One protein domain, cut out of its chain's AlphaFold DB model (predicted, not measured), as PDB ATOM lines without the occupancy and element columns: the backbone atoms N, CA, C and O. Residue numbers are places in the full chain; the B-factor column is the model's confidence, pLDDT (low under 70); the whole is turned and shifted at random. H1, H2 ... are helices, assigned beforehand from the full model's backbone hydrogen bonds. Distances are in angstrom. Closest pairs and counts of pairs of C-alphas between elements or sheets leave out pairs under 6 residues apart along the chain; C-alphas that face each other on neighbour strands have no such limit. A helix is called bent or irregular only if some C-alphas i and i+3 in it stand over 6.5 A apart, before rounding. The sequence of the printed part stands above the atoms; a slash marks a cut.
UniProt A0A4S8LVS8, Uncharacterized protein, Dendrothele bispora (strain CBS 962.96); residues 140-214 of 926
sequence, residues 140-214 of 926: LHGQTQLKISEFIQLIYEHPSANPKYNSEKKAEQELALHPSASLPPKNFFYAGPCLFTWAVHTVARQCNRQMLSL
ATOM      1  N   LEU A 140      48.967  22.403  85.285       83.88
ATOM      2  CA  LEU A 140      49.493  21.721  84.092       83.88
ATOM      3  C   LEU A 140      48.422  21.419  83.028       83.88
ATOM      4  O   LEU A 140      48.753  21.317  81.851       83.88
ATOM      5  N   HIS A 141      47.146  21.317  83.410       85.81
ATOM      6  CA  HIS A 141      46.012  21.243  82.481       85.81
ATOM      7  C   HIS A 141      45.556  22.621  81.962       85.81
ATOM      8  O   HIS A 141      44.605  22.682  81.183       85.81
ATOM      9  N   GLY A 142      46.183  23.726  82.386       80.06
ATOM     10  CA  GLY A 142      45.814  25.081  81.958       80.06
ATOM     11  C   GLY A 142      44.445  25.553  82.467       80.06
ATOM     12  O   GLY A 142      43.802  26.367  81.809       80.06
ATOM     13  N   GLN A 143      43.988  25.031  83.611       81.94
ATOM     14  CA  GLN A 143      42.736  25.429  84.277       81.94
ATOM     15  C   GLN A 143      42.925  26.621  85.237       81.94
ATOM     16  O   GLN A 143      41.955  27.154  85.772       81.94
ATOM     17  N   THR A 144      44.170  27.043  85.463       85.44
ATOM     18  CA  THR A 144      44.542  28.282  86.156       85.44
ATOM     19  C   THR A 144      44.429  29.497  85.230       85.44
ATOM     20  O   THR A 144      44.528  29.364  84.015       85.44
ATOM     21  N   GLN A 145      44.254  30.700  85.799       82.81
ATOM     22  CA  GLN A 145      44.182  31.943  85.010       82.81
ATOM     23  C   GLN A 145      45.470  32.218  84.224       82.81
ATOM     24  O   GLN A 145      45.392  32.587  83.057       82.81
ATOM     25  N   LEU A 146      46.627  32.010  84.863       79.38
ATOM     26  CA  LEU A 146      47.937  32.046  84.216       79.38
ATOM     27  C   LEU A 146      48.353  30.635  83.783       79.38
ATOM     28  O   LEU A 146      48.131  29.667  84.521       79.38
ATOM     29  N   LYS A 147      48.978  30.518  82.612       85.50
ATOM     30  CA  LYS A 147      49.397  29.252  81.990       85.50
ATOM     31  C   LYS A 147      50.909  29.075  82.031       85.50
ATOM     32  O   LYS A 147      51.670  30.035  81.993       85.50
ATOM     33  N   ILE A 148      51.362  27.820  82.011       83.19
ATOM     34  CA  ILE A 148      52.794  27.471  82.001       83.19
ATOM     35  C   ILE A 148      53.591  28.152  80.870       83.19
ATOM     36  O   ILE A 148      54.753  28.487  81.070       83.19
ATOM     37  N   SER A 149      52.971  28.424  79.715       81.81
ATOM     38  CA  SER A 149      53.582  29.177  78.610       81.81
ATOM     39  C   SER A 149      53.948  30.613  78.989       81.81
ATOM     40  O   SER A 149      55.029  31.073  78.641       81.81
ATOM     41  N   GLU A 150      53.083  31.298  79.739       84.94
ATOM     42  CA  GLU A 150      53.305  32.677  80.188       84.94
ATOM     43  C   GLU A 150      54.430  32.723  81.231       84.94
ATOM     44  O   GLU A 150      55.292  33.592  81.169       84.94
ATOM     45  N   PHE A 151      54.504  31.731  82.129       85.44
ATOM     46  CA  PHE A 151      55.639  31.591  83.050       85.44
ATOM     47  C   PHE A 151      56.962  31.301  82.325       85.44
ATOM     48  O   PHE A 151      57.986  31.857  82.706       85.44
ATOM     49  N   ILE A 152      56.963  30.468  81.276       86.50
ATOM     50  CA  ILE A 152      58.168  30.219  80.463       86.50
ATOM     51  C   ILE A 152      58.611  31.501  79.748       86.50
ATOM     52  O   ILE A 152      59.802  31.804  79.751       86.50
ATOM     53  N   GLN A 153      57.674  32.271  79.189       84.62
ATOM     54  CA  GLN A 153      57.969  33.546  78.534       84.62
ATOM     55  C   GLN A 153      58.528  34.579  79.525       84.62
ATOM     56  O   GLN A 153      59.605  35.117  79.286       84.62
ATOM     57  N   LEU A 154      57.892  34.751  80.690       86.69
ATOM     58  CA  LEU A 154      58.385  35.620  81.769       86.69
ATOM     59  C   LEU A 154      59.778  35.218  82.282       86.69
ATOM     60  O   LEU A 154      60.546  36.085  82.684       86.69
ATOM     61  N   ILE A 155      60.122  33.925  82.278       85.88
ATOM     62  CA  ILE A 155      61.477  33.457  82.610       85.88
ATOM     63  C   ILE A 155      62.461  33.783  81.479       85.88
ATOM     64  O   ILE A 155      63.583  34.188  81.763       85.88
ATOM     65  N   TYR A 156      62.065  33.612  80.217       81.50
ATOM     66  CA  TYR A 156      62.930  33.821  79.051       81.50
ATOM     67  C   TYR A 156      63.253  35.304  78.801       81.50
ATOM     68  O   TYR A 156      64.390  35.644  78.479       81.50
ATOM     69  N   GLU A 157      62.274  36.187  78.999       82.94
ATOM     70  CA  GLU A 157      62.400  37.646  78.855       82.94
ATOM     71  C   GLU A 157      63.130  38.309  80.040       82.94
ATOM     72  O   GLU A 157      63.524  39.472  79.963       82.94
ATOM     73  N   HIS A 158      63.332  37.594  81.153       85.50
ATOM     74  CA  HIS A 158      63.925  38.170  82.357       85.50
ATOM     75  C   HIS A 158      65.438  38.444  82.189       85.50
ATOM     76  O   HIS A 158      66.195  37.508  81.925       85.50
ATOM     77  N   PRO A 159      65.947  39.668  82.451       82.62
ATOM     78  CA  PRO A 159      67.358  40.010  82.216       82.62
ATOM     79  C   PRO A 159      68.396  39.155  82.963       82.62
ATOM     80  O   PRO A 159      69.539  39.064  82.524       82.62
ATOM     81  N   SER A 160      68.026  38.511  84.078       83.69
ATOM     82  CA  SER A 160      68.919  37.591  84.810       83.69
ATOM     83  C   SER A 160      68.894  36.146  84.290       83.69
ATOM     84  O   SER A 160      69.605  35.299  84.829       83.69
ATOM     85  N   ALA A 161      68.075  35.830  83.283       83.56
ATOM     86  CA  ALA A 161      68.030  34.505  82.668       83.56
ATOM     87  C   ALA A 161      69.205  34.245  81.715       83.56
ATOM     88  O   ALA A 161      69.482  33.085  81.419       83.56
ATOM     89  N   ASN A 162      69.906  35.294  81.276       82.56
ATOM     90  CA  ASN A 162      71.019  35.236  80.330       82.56
ATOM     91  C   ASN A 162      72.322  35.764  80.970       82.56
ATOM     92  O   ASN A 162      72.267  36.578  81.898       82.56
ATOM     93  N   PRO A 163      73.506  35.321  80.505       80.62
ATOM     94  CA  PRO A 163      74.776  35.857  80.981       80.62
ATOM     95  C   PRO A 163      74.963  37.316  80.542       80.62
ATOM     96  O   PRO A 163      74.776  37.661  79.378       80.62
ATOM     97  N   LYS A 164      75.401  38.176  81.468       80.38
ATOM     98  CA  LYS A 164      75.870  39.532  81.136       80.38
ATOM     99  C   LYS A 164      77.229  39.470  80.432       80.38
ATOM    100  O   LYS A 164      77.984  38.524  80.654       80.38
ATOM    101  N   TYR A 165      77.573  40.505  79.662       70.81
ATOM    102  CA  TYR A 165      78.862  40.638  78.958       70.81
ATOM    103  C   TYR A 165      80.088  40.455  79.876       70.81
ATOM    104  O   TYR A 165      81.072  39.830  79.495       70.81
ATOM    105  N   ASN A 166      80.000  40.912  81.127       74.75
ATOM    106  CA  ASN A 166      81.048  40.776  82.139       74.75
ATOM    107  C   ASN A 166      80.944  39.498  83.003       74.75
ATOM    108  O   ASN A 166      81.472  39.474  84.112       74.75
ATOM    109  N   SER A 167      80.241  38.453  82.549       75.31
ATOM    110  CA  SER A 167      80.159  37.186  83.286       75.31
ATOM    111  C   SER A 167      81.488  36.428  83.256       75.31
ATOM    112  O   SER A 167      82.100  36.255  82.204       75.31
ATOM    113  N   GLU A 168      81.888  35.887  84.406       72.56
ATOM    114  CA  GLU A 168      83.032  34.973  84.542       72.56
ATOM    115  C   GLU A 168      82.851  33.692  83.700       72.56
ATOM    116  O   GLU A 168      83.818  33.028  83.327       72.56
ATOM    117  N   LYS A 169      81.604  33.352  83.347       70.56
ATOM    118  CA  LYS A 169      81.236  32.147  82.596       70.56
ATOM    119  C   LYS A 169      81.198  32.381  81.085       70.56
ATOM    120  O   LYS A 169      80.170  32.158  80.449       70.56
ATOM    121  N   LYS A 170      82.327  32.797  80.503       64.25
ATOM    122  CA  LYS A 170      82.442  33.124  79.066       64.25
ATOM    123  C   LYS A 170      81.912  32.029  78.126       64.25
ATOM    124  O   LYS A 170      81.152  32.327  77.215       64.25
ATOM    125  N   ALA A 171      82.191  30.756  78.412       62.75
ATOM    126  CA  ALA A 171      81.677  29.638  77.611       62.75
ATOM    127  C   ALA A 171      80.131  29.538  77.584       62.75
ATOM    128  O   ALA A 171      79.563  29.046  76.614       62.75
ATOM    129  N   GLU A 172      79.421  30.023  78.612       64.19
ATOM    130  CA  GLU A 172      77.950  30.101  78.585       64.19
ATOM    131  C   GLU A 172      77.431  31.330  77.812       64.19
ATOM    132  O   GLU A 172      76.255  31.349  77.464       64.19
ATOM    133  N   GLN A 173      78.273  32.327  77.499       65.00
ATOM    134  CA  GLN A 173      77.927  33.443  76.599       65.00
ATOM    135  C   GLN A 173      77.907  32.971  75.140       65.00
ATOM    136  O   GLN A 173      76.920  33.174  74.441       65.00
ATOM    137  N   GLU A 174      78.955  32.273  74.698       59.25
ATOM    138  CA  GLU A 174      79.034  31.704  73.343       59.25
ATOM    139  C   GLU A 174      77.924  30.668  73.109       59.25
ATOM    140  O   GLU A 174      77.234  30.698  72.089       59.25
ATOM    141  N   LEU A 175      77.663  29.804  74.096       59.09
ATOM    142  CA  LEU A 175      76.584  28.813  74.020       59.09
ATOM    143  C   LEU A 175      75.169  29.399  74.206       59.09
ATOM    144  O   LEU A 175      74.190  28.706  73.923       59.09
ATOM    145  N   ALA A 176      75.032  30.657  74.645       57.88
ATOM    146  CA  ALA A 176      73.756  31.380  74.578       57.88
ATOM    147  C   ALA A 176      73.399  31.761  73.130       57.88
ATOM    148  O   ALA A 176      72.219  31.834  72.792       57.88
ATOM    149  N   LEU A 177      74.414  31.963  72.281       54.69
ATOM    150  CA  LEU A 177      74.271  32.231  70.850       54.69
ATOM    151  C   LEU A 177      74.186  30.921  70.041       54.69
ATOM    152  O   LEU A 177      73.380  30.819  69.117       54.69
ATOM    153  N   HIS A 178      74.957  29.895  70.424       56.16
ATOM    154  CA  HIS A 178      75.034  28.605  69.725       56.16
ATOM    155  C   HIS A 178      74.691  27.408  70.645       56.16
ATOM    156  O   HIS A 178      75.549  26.920  71.382       56.16
ATOM    157  N   PRO A 179      73.449  26.882  70.609       61.62
ATOM    158  CA  PRO A 179      72.994  25.848  71.540       61.62
ATOM    159  C   PRO A 179      73.612  24.473  71.243       61.62
ATOM    160  O   PRO A 179      73.564  23.967  70.121       61.62
ATOM    161  N   SER A 180      74.148  23.817  72.274       59.34
ATOM    162  CA  SER A 180      74.870  22.549  72.117       59.34
ATOM    163  C   SER A 180      73.947  21.337  71.916       59.34
ATOM    164  O   SER A 180      73.149  20.971  72.783       59.34
ATOM    165  N   ALA A 181      74.130  20.627  70.800       57.50
ATOM    166  CA  ALA A 181      73.476  19.340  70.552       57.50
ATOM    167  C   ALA A 181      73.995  18.203  71.463       57.50
ATOM    168  O   ALA A 181      73.275  17.233  71.706       57.50
ATOM    169  N   SER A 182      75.225  18.315  71.981       60.88
ATOM    170  CA  SER A 182      75.905  17.269  72.758       60.88
ATOM    171  C   SER A 182      75.787  17.442  74.279       60.88
ATOM    172  O   SER A 182      75.753  16.444  75.005       60.88
ATOM    173  N   LEU A 183      75.681  18.676  74.787       70.88
ATOM    174  CA  LEU A 183      75.573  18.949  76.224       70.88
ATOM    175  C   LEU A 183      74.114  18.865  76.727       70.88
ATOM    176  O   LEU A 183      73.208  19.431  76.115       70.88
ATOM    177  N   PRO A 184      73.844  18.201  77.869       78.31
ATOM    178  CA  PRO A 184      72.521  18.220  78.493       78.31
ATOM    179  C   PRO A 184      72.133  19.622  79.014       78.31
ATOM    180  O   PRO A 184      72.955  20.246  79.683       78.31
ATOM    181  N   PRO A 185      70.865  20.070  78.870       80.00
ATOM    182  CA  PRO A 185      70.390  21.368  79.382       80.00
ATOM    183  C   PRO A 185      70.704  21.639  80.863       80.00
ATOM    184  O   PRO A 185      71.034  22.752  81.247       80.00
ATOM    185  N   LYS A 186      70.683  20.593  81.698       79.50
ATOM    186  CA  LYS A 186      71.015  20.647  83.134       79.50
ATOM    187  C   LYS A 186      72.478  21.006  83.465       79.50
ATOM    188  O   LYS A 186      72.816  21.067  84.642       79.50
ATOM    189  N   ASN A 187      73.352  21.134  82.465       78.31
ATOM    190  CA  ASN A 187      74.746  21.543  82.648       78.31
ATOM    191  C   ASN A 187      74.926  23.069  82.533       78.31
ATOM    192  O   ASN A 187      75.991  23.567  82.885       78.31
ATOM    193  N   PHE A 188      73.911  23.793  82.052       78.06
ATOM    194  CA  PHE A 188      73.906  25.252  81.956       78.06
ATOM    195  C   PHE A 188      73.442  25.872  83.276       78.06
ATOM    196  O   PHE A 188      72.527  25.364  83.926       78.06
ATOM    197  N   PHE A 189      74.068  26.976  83.668       80.06
ATOM    198  CA  PHE A 189      73.736  27.739  84.868       80.06
ATOM    199  C   PHE A 189      72.646  28.776  84.602       80.06
ATOM    200  O   PHE A 189      71.792  29.013  85.453       80.06
ATOM    201  N   TYR A 190      72.670  29.386  83.416       83.62
ATOM    202  CA  TYR A 190      71.703  30.403  83.014       83.62
ATOM    203  C   TYR A 190      70.427  29.782  82.420       83.62
ATOM    204  O   TYR A 190      70.470  28.831  81.634       83.62
ATOM    205  N   ALA A 191      69.269  30.331  82.798       84.00
ATOM    206  CA  ALA A 191      67.962  29.777  82.445       84.00
ATOM    207  C   ALA A 191      67.651  29.863  80.939       84.00
ATOM    208  O   ALA A 191      67.073  28.924  80.398       84.00
ATOM    209  N   GLY A 192      68.070  30.932  80.256       81.44
ATOM    210  CA  GLY A 192      67.911  31.113  78.810       81.44
ATOM    211  C   GLY A 192      68.644  30.035  78.000       81.44
ATOM    212  O   GLY A 192      67.973  29.254  77.323       81.44
ATOM    213  N   PRO A 193      69.979  29.889  78.128       79.00
ATOM    214  CA  PRO A 193      70.743  28.820  77.472       79.00
ATOM    215  C   PRO A 193      70.240  27.406  77.808       79.00
ATOM    216  O   PRO A 193      70.177  26.541  76.929       79.00
ATOM    217  N   CYS A 194      69.804  27.174  79.053       83.31
ATOM    218  CA  CYS A 194      69.170  25.922  79.469       83.31
ATOM    219  C   CYS A 194      67.847  25.659  78.719       83.31
ATOM    220  O   CYS A 194      67.679  24.593  78.121       83.31
ATOM    221  N   LEU A 195      66.923  26.628  78.701       83.00
ATOM    222  CA  LEU A 195      65.631  26.524  78.009       83.00
ATOM    223  C   LEU A 195      65.801  26.395  76.492       83.00
ATOM    224  O   LEU A 195      65.124  25.572  75.874       83.00
ATOM    225  N   PHE A 196      66.728  27.145  75.896       78.31
ATOM    226  CA  PHE A 196      67.007  27.107  74.462       78.31
ATOM    227  C   PHE A 196      67.597  25.751  74.048       78.31
ATOM    228  O   PHE A 196      67.072  25.094  73.147       78.31
ATOM    229  N   THR A 197      68.585  25.242  74.793       78.25
ATOM    230  CA  THR A 197      69.129  23.889  74.580       78.25
ATOM    231  C   THR A 197      68.059  22.811  74.800       78.25
ATOM    232  O   THR A 197      67.973  21.850  74.034       78.25
ATOM    233  N   TRP A 198      67.180  22.962  75.799       84.19
ATOM    234  CA  TRP A 198      66.052  22.048  76.023       84.19
ATOM    235  C   TRP A 198      65.046  22.052  74.861       84.19
ATOM    236  O   TRP A 198      64.574  20.979  74.464       84.19
ATOM    237  N   ALA A 199      64.752  23.220  74.285       81.12
ATOM    238  CA  ALA A 199      63.886  23.356  73.119       81.12
ATOM    239  C   ALA A 199      64.510  22.674  71.892       81.12
ATOM    240  O   ALA A 199      63.870  21.805  71.297       81.12
ATOM    241  N   VAL A 200      65.783  22.957  71.587       74.44
ATOM    242  CA  VAL A 200      66.547  22.306  70.502       74.44
ATOM    243  C   VAL A 200      66.559  20.786  70.668       74.44
ATOM    244  O   VAL A 200      66.200  20.058  69.742       74.44
ATOM    245  N   HIS A 201      66.868  20.278  71.866       77.38
ATOM    246  CA  HIS A 201      66.841  18.837  72.160       77.38
ATOM    247  C   HIS A 201      65.443  18.227  71.994       77.38
ATOM    248  O   HIS A 201      65.317  17.054  71.641       77.38
ATOM    249  N   THR A 202      64.381  18.987  72.258       79.88
ATOM    250  CA  THR A 202      62.992  18.526  72.126       79.88
ATOM    251  C   THR A 202      62.549  18.491  70.662       79.88
ATOM    252  O   THR A 202      61.996  17.476  70.229       79.88
ATOM    253  N   VAL A 203      62.872  19.525  69.878       73.31
ATOM    254  CA  VAL A 203      62.642  19.568  68.424       73.31
ATOM    255  C   VAL A 203      63.445  18.471  67.724       73.31
ATOM    256  O   VAL A 203      62.858  17.669  67.005       73.31
ATOM    257  N   ALA A 204      64.742  18.329  68.013       69.25
ATOM    258  CA  ALA A 204      65.593  17.291  67.426       69.25
ATOM    259  C   ALA A 204      65.067  15.870  67.703       69.25
ATOM    260  O   ALA A 204      65.002  15.037  66.796       69.25
ATOM    261  N   ARG A 205      64.601  15.587  68.931       76.12
ATOM    262  CA  ARG A 205      63.939  14.308  69.263       76.12
ATOM    263  C   ARG A 205      62.638  14.107  68.487       76.12
ATOM    264  O   ARG A 205      62.328  12.967  68.144       76.12
ATOM    265  N   GLN A 206      61.876  15.165  68.219       77.56
ATOM    266  CA  GLN A 206      60.630  15.073  67.460       77.56
ATOM    267  C   GLN A 206      60.879  14.887  65.956       77.56
ATOM    268  O   GLN A 206      60.236  14.031  65.352       77.56
ATOM    269  N   CYS A 207      61.861  15.581  65.375       66.69
ATOM    270  CA  CYS A 207      62.310  15.360  63.999       66.69
ATOM    271  C   CYS A 207      62.847  13.933  63.817       66.69
ATOM    272  O   CYS A 207      62.414  13.227  62.911       66.69
ATOM    273  N   ASN A 208      63.693  13.452  64.735       67.88
ATOM    274  CA  ASN A 208      64.199  12.077  64.720       67.88
ATOM    275  C   ASN A 208      63.054  11.049  64.859       67.88
ATOM    276  O   ASN A 208      63.013  10.071  64.119       67.88
ATOM    277  N   ARG A 209      62.044  11.298  65.709       73.56
ATOM    278  CA  ARG A 209      60.824  10.464  65.778       73.56
ATOM    279  C   ARG A 209      60.024  10.449  64.477       73.56
ATOM    280  O   ARG A 209      59.556   9.378  64.102       73.56
ATOM    281  N   GLN A 210      59.852  11.593  63.814       74.00
ATOM    282  CA  GLN A 210      59.139  11.690  62.536       74.00
ATOM    283  C   GLN A 210      59.907  10.983  61.414       74.00
ATOM    284  O   GLN A 210      59.335  10.143  60.727       74.00
ATOM    285  N   MET A 211      61.219  11.205  61.311       64.50
ATOM    286  CA  MET A 211      62.109  10.480  60.400       64.50
ATOM    287  C   MET A 211      62.065   8.965  60.660       64.50
ATOM    288  O   MET A 211      61.834   8.177  59.745       64.50
ATOM    289  N   LEU A 212      62.147   8.535  61.924       65.38
ATOM    290  CA  LEU A 212      61.965   7.132  62.302       65.38
ATOM    291  C   LEU A 212      60.556   6.596  62.003       65.38
ATOM    292  O   LEU A 212      60.396   5.379  61.903       65.38
ATOM    293  N   SER A 213      59.545   7.460  61.873       66.12
ATOM    294  CA  SER A 213      58.185   7.085  61.469       66.12
ATOM    295  C   SER A 213      58.056   6.922  59.956       66.12
ATOM    296  O   SER A 213      57.408   5.974  59.537       66.12
ATOM    297  N   LEU A 214      58.727   7.752  59.147       62.69
ATOM    298  CA  LEU A 214      58.895   7.505  57.705       62.69
ATOM    299  C   LEU A 214      59.610   6.163  57.461       62.69
ATOM    300  O   LEU A 214      59.283   5.422  56.542       62.69
TER     301      LEU A 214
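Overview. This is residues 140 to 214 of the 926 residues of an uncharacterized protein of Dendrothele bispora (strain CBS 962.96) (UniProt A0A4S8LVS8). The long helix H3 and the shorter H1 make a V, meeting where H1 ends and H3 begins, and the short helix H2 reaches this same end of H3 with its last turn. Two long links without named elements complete the corner: residues 157 to 169 lead round the beginning of H3 from H1 to H2, and residues 178 to 190 loop back from H2 to H3, while residues 205 to 214 of H3 and residues 141 to 147 before H1 stick out. The printed part has 75 residues with three named helices, in the order H1, H2, H3, and no named strand; its class is all helix. The whole is loose, with a radius of gyration of the C-alphas of 14.9 A, and flat, spanning 45 by 36 by 16 A.

Arrangement. H3, residues 191 to 214, is the longest helix. H1, residues 148 to 156, touches it at residues 191 to 195 of H3 alone. The closest C-alphas of the two are those of Tyr 156 and Gly 192, 5.7 A apart. H1 and H3 run opposite ways at a steep tilt of 52 degrees. H2, residues 170 to 177, touches H3 at residues 192 to 196 of H3 alone. Their closest C-alphas, those of Ala 176 and Pro 193, are 4.9 A apart. H2 and H3 run the same way at a steep tilt of 49 degrees. H1 and H2 are apart. Every O i to N i+4 pair is within hydrogen-bond range in H1 and H3; in H2 it is 3 of 4.

Along the chain. H3 runs 34.5 A from C-alpha 191 at (67.962, 29.777, 82.445) to C-alpha 214 at (58.895, 7.505, 57.705). H1 begins with C-alpha 148 at (52.794, 27.471, 82.001) and measures 12.3 A from first to last C-alpha. H2, from Lys 170 to Leu 177, measures 11.6 A. None of the three helices is bent.

Size, cuts and confidence. The two C-alphas farthest apart are those of Asn 166 and Leu 214, at 46.8 A. Without the stretches that stand free, residues 141 to 147 and 205 to 214, the body of 58 residues spans 36 by 26 by 16 A with a radius of gyration of 11.4 A. The printed part has no cut. The links from H1 to H2 and from H2 to H3 are both long, with 13 residues each. The mean pLDDT of the printed part is 75.5; it is under 70 in 20 residues, namely 170 to 182, 204, 207 to 208 and 211 to 214.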